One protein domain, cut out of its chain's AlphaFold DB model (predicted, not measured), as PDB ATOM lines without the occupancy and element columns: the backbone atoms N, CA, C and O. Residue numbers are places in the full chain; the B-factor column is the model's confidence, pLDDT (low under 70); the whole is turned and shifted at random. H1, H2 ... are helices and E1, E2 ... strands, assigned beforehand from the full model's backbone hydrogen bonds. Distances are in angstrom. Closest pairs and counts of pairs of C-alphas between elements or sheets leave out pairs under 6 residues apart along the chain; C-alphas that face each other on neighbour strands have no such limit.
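This is residues 7 to 51 of the 125 residues of an uncharacterized protein of [Clostridium] cf. saccharolyticum K10 (UniProt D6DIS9). The printed part makes an open arch with no packed core: the small hairpin E1 and E2 is at one end, helix H1 bridges the span, and helix H2 makes the other end, with the middle empty. The printed part has 45 residues, with two named strands followed by two named helices, in the order E1, E2, H1, H2. The sheet has the order E1 - E2 and is antiparallel; the class is mixed, helices and strands. The whole is only just extended, close to loose, with a radius of gyration of the C-alphas of 14.5 A and spans of 38 by 26 by 15 A.

Strand E1, residues 7 to 9, begins at C-alpha 7 at (-7.127, 23.358, 28.561) and is 6.7 A long from first to last C-alpha. Strand E2, residues 14 to 17, is 9.9 A long. Helix H1, residues 22 to 33, begins at C-alpha 22 at (4.074, 19.362, 16.223) and is 16.4 A long. Helix H2, residues 39 to 51, is 18.5 A long and ends at C-alpha 51 at (8.522, 17.689, 50.925).

E1 and E2 form a hairpin, antiparallel at 143 degrees between their directions. The C-alphas of Ser 9 and Glu 14 face each other at 4.6 A. N 8 and O 15 are within hydrogen-bond range at 2.9 A, as are N 15 and O 8 at 3.1 A. H1 is apart from E1 and from H2, and H2 is apart from both strands. In H1 and H2 every O i to N i+4 pair is within hydrogen-bond range.

The two C-alphas farthest apart, those of Ile 12 and Lys 51, are 39.8 A apart. The printed part has no cut. The links E1 to E2, E2 to H1 and H1 to H2 are tight. The mean pLDDT of the printed part is 90.3, and no printed residue is under 70.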
ATOM      1  N   GLU A   7      -5.755  23.838  28.549       91.69
ATOM      2  CA  GLU A   7      -7.127  23.358  28.561       91.69
ATOM      3  C   GLU A   7      -8.014  24.283  27.727       91.69
ATOM      4  O   GLU A   7      -7.847  25.505  27.735       91.69
ATOM      5  N   ARG A   8      -8.953  23.694  26.990       89.12
ATOM      6  CA  ARG A   8     -10.052  24.423  26.366       89.12
ATOM      7  C   ARG A   8     -11.359  23.778  26.808       89.12
ATOM      8  O   ARG A   8     -11.539  22.572  26.638       89.12
ATOM      9  N   SER A   9     -12.283  24.594  27.294       86.88
ATOM     10  CA  SER A   9     -13.676  24.203  27.477       86.88
ATOM     11  C   SER A   9     -14.564  25.384  27.108       86.88
ATOM     12  O   SER A   9     -14.507  26.432  27.741       86.88
ATOM     13  N   ASN A  10     -15.361  25.218  26.048       80.38
ATOM     14  CA  ASN A  10     -16.322  26.226  25.582       80.38
ATOM     15  C   ASN A  10     -17.763  25.671  25.575       80.38
ATOM     16  O   ASN A  10     -18.564  26.047  24.722       80.38
ATOM     17  N   GLY A  11     -18.075  24.690  26.431       78.25
ATOM     18  CA  GLY A  11     -19.400  24.047  26.532       78.25
ATOM     19  C   GLY A  11     -19.818  23.157  25.346       78.25
ATOM     20  O   GLY A  11     -20.717  22.338  25.485       78.25
ATOM     21  N   ILE A  12     -19.162  23.280  24.185       77.19
ATOM     22  CA  ILE A  12     -19.408  22.464  22.976       77.19
ATOM     23  C   ILE A  12     -18.235  21.513  22.695       77.19
ATOM     24  O   ILE A  12     -18.403  20.444  22.113       77.19
ATOM     25  N   LYS A  13     -17.019  21.917  23.070       73.06
ATOM     26  CA  LYS A  13     -15.792  21.144  22.874       73.06
ATOM     27  C   LYS A  13     -14.905  21.285  24.095       73.06
ATOM     28  O   LYS A  13     -14.541  22.402  24.461       73.06
ATOM     29  N   GLU A  14     -14.501  20.141  24.621       88.75
ATOM     30  CA  GLU A  14     -13.487  20.005  25.658       88.75
ATOM     31  C   GLU A  14     -12.223  19.387  25.053       88.75
ATOM     32  O   GLU A  14     -12.274  18.720  24.010       88.75
ATOM     33  N   GLY A  15     -11.064  19.681  25.632       90.62
ATOM     34  CA  GLY A  15      -9.791  19.095  25.223       90.62
ATOM     35  C   GLY A  15      -8.613  20.028  25.456       90.62
ATOM     36  O   GLY A  15      -8.672  20.943  26.272       90.62
ATOM     37  N   TYR A  16      -7.540  19.808  24.700       91.25
ATOM     38  CA  TYR A  16      -6.298  20.555  24.850       91.25
ATOM     39  C   TYR A  16      -5.883  21.228  23.546       91.25
ATOM     40  O   TYR A  16      -6.116  20.710  22.453       91.25
ATOM     41  N   TRP A  17      -5.256  22.390  23.671       92.12
ATOM     42  CA  TRP A  17      -4.655  23.121  22.565       92.12
ATOM     43  C   TRP A  17      -3.229  23.540  22.920       92.12
ATOM     44  O   TRP A  17      -2.892  23.693  24.090       92.12
ATOM     45  N   SER A  18      -2.376  23.706  21.915       92.62
ATOM     46  CA  SER A  18      -1.007  24.180  22.088       92.62
ATOM     47  C   SER A  18      -0.639  25.128  20.947       92.62
ATOM     48  O   SER A  18      -0.939  24.798  19.796       92.62
ATOM     49  N   PRO A  19       0.022  26.265  21.230       94.00
ATOM     50  CA  PRO A  19       0.587  27.127  20.193       94.00
ATOM     51  C   PRO A  19       1.878  26.557  19.581       94.00
ATOM     52  O   PRO A  19       2.366  27.090  18.585       94.00
ATOM     53  N   ASN A  20       2.453  25.511  20.185       94.44
ATOM     54  CA  ASN A  20       3.750  24.962  19.803       94.44
ATOM     55  C   ASN A  20       3.659  24.088  18.548       94.44
ATOM     56  O   ASN A  20       2.602  23.554  18.196       94.44
ATOM     57  N   ARG A  21       4.798  23.921  17.867       96.38
ATOM     58  CA  ARG A  21       4.880  23.091  16.657       96.38
ATOM     59  C   ARG A  21       4.739  21.609  17.004       96.38
ATOM     60  O   ARG A  21       5.109  21.170  18.092       96.38
ATOM     61  N   LYS A  22       4.250  20.812  16.048       95.19
ATOM     62  CA  LYS A  22       4.074  19.362  16.223       95.19
ATOM     63  C   LYS A  22       5.389  18.678  16.603       95.19
ATOM     64  O   LYS A  22       5.393  17.810  17.469       95.19
ATOM     65  N   GLU A  23       6.492  19.084  15.984       96.06
ATOM     66  CA  GLU A  23       7.821  18.527  16.236       96.06
ATOM     67  C   GLU A  23       8.256  18.746  17.690       96.06
ATOM     68  O   GLU A  23       8.778  17.829  18.315       96.06
ATOM     69  N   GLU A  24       7.977  19.922  18.254       94.88
ATOM     70  CA  GLU A  24       8.305  20.254  19.642       94.88
ATOM     71  C   GLU A  24       7.481  19.419  20.627       94.88
ATOM     72  O   GLU A  24       8.018  18.868  21.587       94.88
ATOM     73  N   LEU A  25       6.184  19.244  20.351       95.00
ATOM     74  CA  LEU A  25       5.317  18.375  21.148       95.00
ATOM     75  C   LEU A  25       5.788  16.913  21.117       95.00
ATOM     76  O   LEU A  25       5.806  16.262  22.160       95.00
ATOM     77  N   ILE A  26       6.208  16.410  19.950       95.38
ATOM     78  CA  ILE A  26       6.745  15.049  19.799       95.38
ATOM     79  C   ILE A  26       8.063  14.898  20.555       95.38
ATOM     80  O   ILE A  26       8.229  13.929  21.289       95.38
ATOM     81  N   GLN A  27       8.985  15.854  20.429       95.69
ATOM     82  CA  GLN A  27      10.240  15.834  21.186       95.69
ATOM     83  C   GLN A  27       9.982  15.840  22.693       95.69
ATOM     84  O   GLN A  27      10.657  15.140  23.446       95.69
ATOM     85  N   ARG A  28       8.973  16.594  23.142       93.62
ATOM     86  CA  ARG A  28       8.578  16.641  24.549       93.62
ATOM     87  C   ARG A  28       8.007  15.317  25.039       93.62
ATOM     88  O   ARG A  28       8.353  14.894  26.142       93.62
ATOM     89  N   LEU A  29       7.156  14.687  24.230       93.88
ATOM     90  CA  LEU A  29       6.596  13.372  24.517       93.88
ATOM     91  C   LEU A  29       7.700  12.311  24.569       93.88
ATOM     92  O   LEU A  29       7.792  11.597  25.558       93.88
ATOM     93  N   ALA A  30       8.607  12.298  23.591       95.31
ATOM     94  CA  ALA A  30       9.752  11.392  23.576       95.31
ATOM     95  C   ALA A  30      10.668  11.601  24.794       95.31
ATOM     96  O   ALA A  30      11.103  10.640  25.413       95.31
ATOM     97  N   ALA A  31      10.934  12.850  25.195       94.12
ATOM     98  CA  ALA A  31      11.711  13.137  26.404       94.12
ATOM     99  C   ALA A  31      11.027  12.625  27.681       94.12
ATOM    100  O   ALA A  31      11.716  12.210  28.607       94.12
ATOM    101  N   TYR A  32       9.692  12.661  27.735       91.81
ATOM    102  CA  TYR A  32       8.910  12.068  28.817       91.81
ATOM    103  C   TYR A  32       8.992  10.531  28.786       91.81
ATOM    104  O   TYR A  32       9.344   9.932  29.798       91.81
ATOM    105  N   GLU A  33       8.769   9.895  27.635       94.75
ATOM    106  CA  GLU A  33       8.851   8.435  27.466       94.75
ATOM    107  C   GLU A  33      10.253   7.891  27.786       94.75
ATOM    108  O   GLU A  33      10.387   6.875  28.464       94.75
ATOM    109  N   ASN A  34      11.304   8.621  27.399       96.31
ATOM    110  CA  ASN A  34      12.698   8.282  27.693       96.31
ATOM    111  C   ASN A  34      13.036   8.298  29.191       96.31
ATOM    112  O   ASN A  34      14.064   7.743  29.575       96.31
ATOM    113  N   THR A  35      12.213   8.920  30.048       94.12
ATOM    114  CA  THR A  35      12.398   8.797  31.505       94.12
ATOM    115  C   THR A  35      12.124   7.378  31.999       94.12
ATOM    116  O   THR A  35      12.625   7.008  33.056       94.12
ATOM    117  N   GLY A  36      11.336   6.590  31.256       95.88
ATOM    118  CA  GLY A  36      10.879   5.266  31.675       95.88
ATOM    119  C   GLY A  36       9.888   5.292  32.842       95.88
ATOM    120  O   GLY A  36       9.593   4.237  33.393       95.88
ATOM    121  N   LEU A  37       9.389   6.473  33.226       94.75
ATOM    122  CA  LEU A  37       8.506   6.663  34.373       94.75
ATOM    123  C   LEU A  37       7.067   6.933  33.935       94.75
ATOM    124  O   LEU A  37       6.783   7.710  33.017       94.75
ATOM    125  N   THR A  38       6.133   6.345  34.665       94.19
ATOM    126  CA  THR A  38       4.707   6.647  34.547       94.19
ATOM    127  C   THR A  38       4.400   8.069  35.043       94.19
ATOM    128  O   THR A  38       5.182   8.661  35.799       94.19
ATOM    129  N   PRO A  39       3.256   8.664  34.648       91.69
ATOM    130  CA  PRO A  39       2.890   9.999  35.121       91.69
ATOM    131  C   PRO A  39       2.751  10.043  36.645       91.69
ATOM    132  O   PRO A  39       3.090  11.049  37.266       91.69
ATOM    133  N   GLU A  40       2.290   8.937  37.229       93.19
ATOM    134  CA  GLU A  40       2.103   8.771  38.665       93.19
ATOM    135  C   GLU A  40       3.441   8.758  39.413       93.19
ATOM    136  O   GLU A  40       3.610   9.506  40.371       93.19
ATOM    137  N   GLU A  41       4.442   8.018  38.932       94.25
ATOM    138  CA  GLU A  41       5.788   8.029  39.527       94.25
ATOM    139  C   GLU A  41       6.435   9.416  39.450       94.25
ATOM    140  O   GLU A  41       7.041   9.882  40.414       94.25
ATOM    141  N   ILE A  42       6.263  10.126  38.331       91.69
ATOM    142  CA  ILE A  42       6.729  11.513  38.211       91.69
ATOM    143  C   ILE A  42       6.008  12.424  39.207       91.69
ATOM    144  O   ILE A  42       6.633  13.329  39.764       91.69
ATOM    145  N   ASN A  43       4.715  12.207  39.445       89.44
ATOM    146  CA  ASN A  43       3.964  12.964  40.439       89.44
ATOM    147  C   ASN A  43       4.476  12.680  41.859       89.44
ATOM    148  O   ASN A  43       4.760  13.609  42.611       89.44
ATOM    149  N   GLN A  44       4.719  11.412  42.192       90.12
ATOM    150  CA  GLN A  44       5.300  11.011  43.475       90.12
ATOM    151  C   GLN A  44       6.699  11.600  43.688       90.12
ATOM    152  O   GLN A  44       7.001  12.086  44.777       90.12
ATOM    153  N   LEU A  45       7.547  11.619  42.655       89.38
ATOM    154  CA  LEU A  45       8.866  12.257  42.717       89.38
ATOM    155  C   LEU A  45       8.764  13.765  42.957       89.38
ATOM    156  O   LEU A  45       9.530  14.310  43.751       89.38
ATOM    157  N   LYS A  46       7.811  14.443  42.308       87.25
ATOM    158  CA  LYS A  46       7.559  15.873  42.535       87.25
ATOM    159  C   LYS A  46       7.093  16.147  43.957       87.25
ATOM    160  O   LYS A  46       7.601  17.076  44.578       87.25
ATOM    161  N   GLU A  47       6.179  15.340  44.486       85.06
ATOM    162  CA  GLU A  47       5.711  15.489  45.865       85.06
ATOM    163  C   GLU A  47       6.828  15.205  46.873       85.06
ATOM    164  O   GLU A  47       7.014  15.974  47.814       85.06
ATOM    165  N   LYS A  48       7.657  14.177  46.645       84.06
ATOM    166  CA  LYS A  48       8.854  13.928  47.467       84.06
ATOM    167  C   LYS A  48       9.826  15.105  47.436       84.06
ATOM    168  O   LYS A  48      10.273  15.549  48.487       84.06
ATOM    169  N   GLN A  49      10.106  15.655  46.255       82.62
ATOM    170  CA  GLN A  49      10.965  16.832  46.121       82.62
ATOM    171  C   GLN A  49      10.370  18.055  46.831       82.62
ATOM    172  O   GLN A  49      11.098  18.810  47.469       82.62
ATOM    173  N   LYS A  50       9.050  18.246  46.752       79.56
ATOM    174  CA  LYS A  50       8.342  19.333  47.435       79.56
ATOM    175  C   LYS A  50       8.432  19.199  48.956       79.56
ATOM    176  O   LYS A  50       8.644  20.205  49.621       79.56
ATOM    177  N   LYS A  51       8.340  17.977  49.491       77.88
ATOM    178  CA  LYS A  51       8.522  17.689  50.925       77.88
ATOM    179  C   LYS A  51       9.954  17.899  51.420       77.88
ATOM    180  O   LYS A  51      10.144  18.099  52.607       77.88
TER     181      LYS A  51